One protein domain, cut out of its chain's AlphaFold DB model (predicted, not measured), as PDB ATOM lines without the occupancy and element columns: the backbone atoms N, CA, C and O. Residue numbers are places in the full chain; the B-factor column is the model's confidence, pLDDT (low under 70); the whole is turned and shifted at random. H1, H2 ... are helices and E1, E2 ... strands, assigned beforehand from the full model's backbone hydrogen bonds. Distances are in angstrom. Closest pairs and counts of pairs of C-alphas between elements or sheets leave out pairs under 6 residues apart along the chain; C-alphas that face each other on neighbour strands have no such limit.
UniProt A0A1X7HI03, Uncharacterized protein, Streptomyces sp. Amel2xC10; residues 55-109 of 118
ATOM      1  N   VAL A  55      98.517  -3.113 132.521       89.69
ATOM      2  CA  VAL A  55      97.278  -3.900 132.521       89.69
ATOM      3  C   VAL A  55      96.262  -3.226 131.608       89.69
ATOM      4  O   VAL A  55      95.926  -2.053 131.796       89.69
ATOM      5  N   ILE A  56      95.742  -3.978 130.641       89.75
ATOM      6  CA  ILE A  56      94.706  -3.537 129.708       89.75
ATOM      7  C   ILE A  56      93.409  -4.254 130.060       89.75
ATOM      8  O   ILE A  56      93.345  -5.478 130.062       89.75
ATOM      9  N   TYR A  57      92.372  -3.491 130.378       88.88
ATOM     10  CA  TYR A  57      91.060  -4.017 130.748       88.88
ATOM     11  C   TYR A  57      90.251  -4.483 129.521       88.88
ATOM     12  O   TYR A  57      90.590  -4.106 128.391       88.88
ATOM     13  N   PRO A  58      89.180  -5.280 129.724       85.69
ATOM     14  CA  PRO A  58      88.208  -5.569 128.672       85.69
ATOM     15  C   PRO A  58      87.697  -4.286 128.001       85.69
ATOM     16  O   PRO A  58      87.679  -3.231 128.648       85.69
ATOM     17  N   PRO A  59      87.265  -4.371 126.730       82.50
ATOM     18  CA  PRO A  59      86.574  -3.265 126.079       82.50
ATOM     19  C   PRO A  59      85.311  -2.883 126.870       82.50
ATOM     20  O   PRO A  59      84.539  -3.749 127.282       82.50
ATOM     21  N   ASP A  60      85.151  -1.584 127.123       78.62
ATOM     22  CA  ASP A  60      83.967  -0.971 127.742       78.62
ATOM     23  C   ASP A  60      82.833  -0.811 126.706       78.62
ATOM     24  O   ASP A  60      83.031  -1.060 125.516       78.62
ATOM     25  N   GLU A  61      81.655  -0.340 127.133       77.19
ATOM     26  CA  GLU A  61      80.493  -0.108 126.249       77.19
ATOM     27  C   GLU A  61      80.787   0.870 125.089       77.19
ATOM     28  O   GLU A  61      80.209   0.750 124.014       77.19
ATOM     29  N   ASP A  62      81.741   1.791 125.273       75.88
ATOM     30  CA  ASP A  62      82.253   2.701 124.231       75.88
ATOM     31  C   ASP A  62      83.236   2.038 123.241       75.88
ATOM     32  O   ASP A  62      83.815   2.711 122.390       75.88
ATOM     33  N   GLY A  63      83.525   0.745 123.390       76.12
ATOM     34  CA  GLY A  63      84.453   0.000 122.534       76.12
ATOM     35  C   GLY A  63      85.943   0.230 122.813       76.12
ATOM     36  O   GLY A  63      86.789  -0.450 122.236       76.12
ATOM     37  N   GLY A  64      86.286   1.142 123.726       84.88
ATOM     38  CA  GLY A  64      87.663   1.381 124.163       84.88
ATOM     39  C   GLY A  64      88.072   0.516 125.358       84.88
ATOM     40  O   GLY A  64      87.260   0.176 126.216       84.88
ATOM     41  N   ARG A  65      89.365   0.210 125.465       88.75
ATOM     42  CA  ARG A  65      89.966  -0.527 126.583       88.75
ATOM     43  C   ARG A  65      90.635   0.431 127.559       88.75
ATOM     44  O   ARG A  65      91.350   1.347 127.154       88.75
ATOM     45  N   ARG A  66      90.440   0.232 128.865       89.88
ATOM     46  CA  ARG A  66      91.156   1.032 129.876       89.88
ATOM     47  C   ARG A  66      92.590   0.536 130.030       89.88
ATOM     48  O   ARG A  66      92.810  -0.665 130.151       89.88
ATOM     49  N   VAL A  67      93.542   1.462 130.078       90.56
ATOM     50  CA  VAL A  67      94.977   1.182 130.195       90.56
ATOM     51  C   VAL A  67      95.474   1.653 131.555       90.56
ATOM     52  O   VAL A  67      95.264   2.804 131.950       90.56
ATOM     53  N   ARG A  68      96.143   0.756 132.279       89.38
ATOM     54  CA  ARG A  68      96.797   1.035 133.557       89.38
ATOM     55  C   ARG A  68      98.291   0.780 133.425       89.38
ATOM     56  O   ARG A  68      98.663  -0.335 133.085       89.38
ATOM     57  N   ILE A  69      99.116   1.778 133.725       86.94
ATOM     58  CA  ILE A  69     100.581   1.702 133.681       86.94
ATOM     59  C   ILE A  69     101.124   2.000 135.079       86.94
ATOM     60  O   ILE A  69     100.729   2.985 135.698       86.94
ATOM     61  N   ASP A  70     101.991   1.131 135.593       81.88
ATOM     62  CA  ASP A  70     102.645   1.246 136.904       81.88
ATOM     63  C   ASP A  70     101.653   1.540 138.047       81.88
ATOM     64  O   ASP A  70     101.837   2.389 138.915       81.88
ATOM     65  N   GLY A  71     100.490   0.887 137.999       81.94
ATOM     66  CA  GLY A  71      99.440   1.088 138.992       81.94
ATOM     67  C   GLY A  71      98.581   2.349 138.806       81.94
ATOM     68  O   GLY A  71      97.558   2.445 139.492       81.94
ATOM     69  N   THR A  72      98.888   3.230 137.852       82.81
ATOM     70  CA  THR A  72      98.137   4.459 137.531       82.81
ATOM     71  C   THR A  72      97.276   4.280 136.276       82.81
ATOM     72  O   THR A  72      97.692   3.633 135.321       82.81
ATOM     73  N   ILE A  73      96.053   4.820 136.259       85.50
ATOM     74  CA  ILE A  73      95.194   4.786 135.062       85.50
ATOM     75  C   ILE A  73      95.678   5.856 134.079       85.50
ATOM     76  O   ILE A  73      95.520   7.043 134.354       85.50
ATOM     77  N   SER A  74      96.247   5.433 132.948       85.31
ATOM     78  CA  SER A  74      96.746   6.344 131.907       85.31
ATOM     79  C   SER A  74      95.625   6.865 131.012       85.31
ATOM     80  O   SER A  74      95.681   8.004 130.560       85.31
ATOM     81  N   GLY A  75      94.587   6.056 130.774       88.56
ATOM     82  CA  GLY A  75      93.451   6.474 129.957       88.56
ATOM     83  C   GLY A  75      92.689   5.319 129.316       88.56
ATOM     84  O   GLY A  75      92.758   4.173 129.766       88.56
ATOM     85  N   ARG A  76      91.936   5.648 128.263       90.50
ATOM     86  CA  ARG A  76      91.203   4.702 127.415       90.50
ATOM     87  C   ARG A  76      91.846   4.691 126.026       90.50
ATOM     88  O   ARG A  76      92.013   5.751 125.433       90.50
ATOM     89  N   ALA A  77      92.210   3.506 125.550       90.00
ATOM     90  CA  ALA A  77      92.783   3.252 124.230       90.00
ATOM     91  C   ALA A  77      91.744   2.578 123.330       90.00
ATOM     92  O   ALA A  77      90.969   1.753 123.814       90.00
ATOM     93  N   TYR A  78      91.753   2.890 122.037       87.88
ATOM     94  CA  TYR A  78      90.887   2.238 121.048       87.88
ATOM     95  C   TYR A  78      91.663   1.289 120.131       87.88
ATOM     96  O   TYR A  78      91.053   0.427 119.507       87.88
ATOM     97  N   SER A  79      92.995   1.397 120.122       88.00
ATOM     98  CA  SER A  79      93.902   0.505 119.396       88.00
ATOM     99  C   SER A  79      95.205   0.269 120.166       88.00
ATOM    100  O   SER A  79      95.569   1.041 121.058       88.00
ATOM    101  N   ALA A  80      95.977  -0.751 119.775       88.25
ATOM    102  CA  ALA A  80      97.310  -1.006 120.332       88.25
ATOM    103  C   ALA A  80      98.284   0.175 120.113       88.25
ATOM    104  O   ALA A  80      99.108   0.461 120.981       88.25
ATOM    105  N   ARG A  81      98.127   0.945 119.028       89.62
ATOM    106  CA  ARG A  81      98.829   2.222 118.827       89.62
ATOM    107  C   ARG A  81      98.562   3.264 119.922       89.62
ATOM    108  O   ARG A  81      99.492   3.951 120.335       89.62
ATOM    109  N   ASP A  82      97.325   3.390 120.404       90.06
ATOM    110  CA  ASP A  82      97.006   4.330 121.491       90.06
ATOM    111  C   ASP A  82      97.649   3.877 122.804       90.06
ATOM    112  O   ASP A  82      98.149   4.689 123.580       90.06
ATOM    113  N   VAL A  83      97.684   2.563 123.040       88.75
ATOM    114  CA  VAL A  83      98.401   1.981 124.180       88.75
ATOM    115  C   VAL A  83      99.892   2.318 124.104       88.75
ATOM    116  O   VAL A  83     100.457   2.752 125.108       88.75
ATOM    117  N   ALA A  84     100.511   2.178 122.927       90.62
ATOM    118  CA  ALA A  84     101.907   2.550 122.711       90.62
ATOM    119  C   ALA A  84     102.132   4.038 123.020       90.62
ATOM    120  O   ALA A  84     103.043   4.376 123.768       90.62
ATOM    121  N   ALA A  85     101.242   4.927 122.568       90.19
ATOM    122  CA  ALA A  85     101.323   6.351 122.895       90.19
ATOM    123  C   ALA A  85     101.291   6.611 124.416       90.19
ATOM    124  O   ALA A  85     102.102   7.390 124.920       90.19
ATOM    125  N   PHE A  86     100.431   5.915 125.169       89.06
ATOM    126  CA  PHE A  86     100.414   6.023 126.633       89.06
ATOM    127  C   PHE A  86     101.707   5.515 127.282       89.06
ATOM    128  O   PHE A  86     102.171   6.102 128.260       89.06
ATOM    129  N   MET A  87     102.306   4.450 126.748       86.38
ATOM    130  CA  MET A  87     103.595   3.938 127.222       86.38
ATOM    131  C   MET A  87     104.730   4.922 126.953       86.38
ATOM    132  O   MET A  87     105.521   5.205 127.853       86.38
ATOM    133  N   GLN A  88     104.766   5.511 125.760       87.00
ATOM    134  CA  GLN A  88     105.752   6.525 125.399       87.00
ATOM    135  C   GLN A  88     105.641   7.750 126.317       87.00
ATOM    136  O   GLN A  88     106.653   8.232 126.829       87.00
ATOM    137  N   GLN A  89     104.417   8.192 126.631       84.50
ATOM    138  CA  GLN A  89     104.174   9.259 127.612       84.50
ATOM    139  C   GLN A  89     104.582   8.880 129.044       84.50
ATOM    140  O   GLN A  89     104.942   9.758 129.827       84.50
ATOM    141  N   ALA A  90     104.556   7.592 129.388       82.00
ATOM    142  CA  ALA A  90     105.025   7.074 130.672       82.00
ATOM    143  C   ALA A  90     106.557   6.882 130.739       82.00
ATOM    144  O   ALA A  90     107.074   6.498 131.786       82.00
ATOM    145  N   GLY A  91     107.287   7.169 129.652       83.00
ATOM    146  CA  GLY A  91     108.750   7.085 129.575       83.00
ATOM    147  C   GLY A  91     109.287   5.907 128.757       83.00
ATOM    148  O   GLY A  91     110.496   5.821 128.559       83.00
ATOM    149  N   LEU A  92     108.418   5.040 128.232       82.50
ATOM    150  CA  LEU A  92     108.774   3.917 127.357       82.50
ATOM    151  C   LEU A  92     108.720   4.358 125.888       82.50
ATOM    152  O   LEU A  92     107.895   3.887 125.111       82.50
ATOM    153  N   GLN A  93     109.553   5.331 125.514       82.19
ATOM    154  CA  GLN A  93     109.483   5.965 124.188       82.19
ATOM    155  C   GLN A  93     109.820   5.027 123.018       82.19
ATOM    156  O   GLN A  93     109.470   5.325 121.884       82.19
ATOM    157  N   GLU A  94     110.483   3.904 123.292       82.88
ATOM    158  CA  GLU A  94     110.842   2.876 122.307       82.88
ATOM    159  C   GLU A  94     109.735   1.844 122.048       82.88
ATOM    160  O   GLU A  94     109.915   0.976 121.206       82.88
ATOM    161  N   PHE A  95     108.612   1.911 122.772       84.50
ATOM    162  CA  PHE A  95     107.501   0.981 122.579       84.50
ATOM    163  C   PHE A  95     106.600   1.415 121.422       84.50
ATOM    164  O   PHE A  95     105.931   2.455 121.491       84.50
ATOM    165  N   ASP A  96     106.513   0.561 120.405       88.69
ATOM    166  CA  ASP A  96     105.576   0.686 119.294       88.69
ATOM    167  C   ASP A  96     104.387  -0.280 119.429       88.69
ATOM    168  O   ASP A  96     104.320  -1.131 120.317       88.69
ATOM    169  N   GLU A  97     103.421  -0.171 118.514       87.69
ATOM    170  CA  GLU A  97     102.248  -1.057 118.457       87.69
ATOM    171  C   GLU A  97     102.633  -2.546 118.462       87.69
ATOM    172  O   GLU A  97     102.014  -3.354 119.151       87.69
ATOM    173  N   MET A  98     103.680  -2.917 117.721       87.44
ATOM    174  CA  MET A  98     104.131  -4.307 117.635       87.44
ATOM    175  C   MET A  98     104.714  -4.804 118.959       87.44
ATOM    176  O   MET A  98     104.487  -5.960 119.320       87.44
ATOM    177  N   ASP A  99     105.413  -3.944 119.701       87.38
ATOM    178  CA  ASP A  99     105.915  -4.266 121.037       87.38
ATOM    179  C   ASP A  99     104.764  -4.388 122.030       87.38
ATOM    180  O   ASP A  99     104.750  -5.309 122.836       87.38
ATOM    181  N   VAL A 100     103.731  -3.550 121.917       86.25
ATOM    182  CA  VAL A 100     102.514  -3.665 122.735       86.25
ATOM    183  C   VAL A 100     101.820  -5.017 122.546       86.25
ATOM    184  O   VAL A 100     101.349  -5.636 123.499       86.25
ATOM    185  N   VAL A 101     101.741  -5.495 121.308       86.75
ATOM    186  CA  VAL A 101     101.078  -6.765 120.985       86.75
ATOM    187  C   VAL A 101     101.920  -7.973 121.407       86.75
ATOM    188  O   VAL A 101     101.364  -9.011 121.765       86.75
ATOM    189  N   ARG A 102     103.252  -7.859 121.358       83.94
ATOM    190  CA  ARG A 102     104.185  -8.973 121.602       83.94
ATOM    191  C   ARG A 102     104.760  -9.019 123.011       83.94
ATOM    192  O   ARG A 102     105.337 -10.036 123.378       83.94
ATOM    193  N   SER A 103     104.667  -7.933 123.770       83.19
ATOM    194  CA  SER A 103     105.308  -7.843 125.072       83.19
ATOM    195  C   SER A 103     104.509  -8.577 126.139       83.19
ATOM    196  O   SER A 103     103.364  -8.237 126.435       83.19
ATOM    197  N   ASP A 104     105.176  -9.515 126.806       80.75
ATOM    198  CA  ASP A 104     104.670 -10.171 128.012       80.75
ATOM    199  C   ASP A 104     104.567  -9.217 129.214       80.75
ATOM    200  O   ASP A 104     104.023  -9.589 130.247       80.75
ATOM    201  N   LEU A 105     105.059  -7.972 129.110       80.44
ATOM    202  CA  LEU A 105     104.885  -6.946 130.146       80.44
ATOM    203  C   LEU A 105     103.437  -6.451 130.253       80.44
ATOM    204  O   LEU A 105     103.103  -5.735 131.203       80.44
ATOM    205  N   ILE A 106     102.598  -6.792 129.272       85.56
ATOM    206  CA  ILE A 106     101.228  -6.318 129.161       85.56
ATOM    207  C   ILE A 106     100.272  -7.443 129.505       85.56
ATOM    208  O   ILE A 106     100.137  -8.440 128.798       85.56
ATOM    209  N   GLU A 107      99.529  -7.231 130.579       87.62
ATOM    210  CA  GLU A 107      98.445  -8.111 130.953       87.62
ATOM    211  C   GLU A 107      97.155  -7.701 130.234       87.62
ATOM    212  O   GLU A 107      96.519  -6.697 130.564       87.62
ATOM    213  N   TRP A 108      96.736  -8.522 129.275       87.81
ATOM    214  CA  TRP A 108      95.464  -8.368 128.575       87.81
ATOM    215  C   TRP A 108      94.328  -9.038 129.353       87.81
ATOM    216  O   TRP A 108      94.243 -10.261 129.455       87.81
ATOM    217  N   ARG A 109      93.401  -8.241 129.885       83.75
ATOM    218  CA  ARG A 109      92.154  -8.713 130.497       83.75
ATOM    219  C   ARG A 109      91.032  -8.637 129.460       83.75
ATOM    220  O   ARG A 109      90.879  -7.630 128.779       83.75
TER     221      ARG A 109
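AT A GLANCE: This is residues 55 to 109 of the 118 residues of an uncharacterized protein of Streptomyces sp. Amel2xC10 (UniProt A0A1X7HI03). A small, strongly twisted sheet, E3 E2 E1 E4, has H1 over one face, in two layers; short H2 makes a corner with H1 beyond the sheet. The printed part has 55 residues, with two named helices and four named strands in the order E1 E2 E3 H1 H2 E4; the class is mixed, helices and strands, and the sheet of four strands is itself mixed, parallel and antiparallel. The whole is compact, radius of gyration of the C-alphas 10.1 A, spanning 31 by 21 by 16 A.

IN THESE COORDINATES: Find C-alpha 55 at (97.278, -3.900, 132.521), where E1 begins, running to 59; E2 is 65 to 69, E3 72 to 77. H1, 80 to 89, spans 14.3 A; H2 is 97 to 102; E4, 106 to 108, ends at (95.464, -8.368, 128.575).

HOW THE PARTS SIT: E1 E2 E3 make a meander, antiparallel hairpins in a row: look for N 57 and O 66, 2.9 A, and N 67 and O 75, 2.8 A, within hydrogen-bond range. E4 is parallel to E1; N 56 and O 107 are 2.8 A apart. E3, H1 H2, E4 form a split strand-helix-strand unit, E2 and E1 between its strands, its crossover right-handed. H1 is on the sheet, height 9.3 A; its closest C-alphas to E3 are Val 83 and Ala 77, 5.8 A. H1 and H2 touch, about perpendicular at 78 degrees, closest at C-alphas Arg 81 and Glu 97, 4.8 A. In both helices every O i to N i+4 pair is within range.

THE WHOLE: The farthest C-alphas, Glu 61 and Glu 94, are 30.7 A apart. The printed part has no cut and no long link; no printed residue is under 70 in pLDDT.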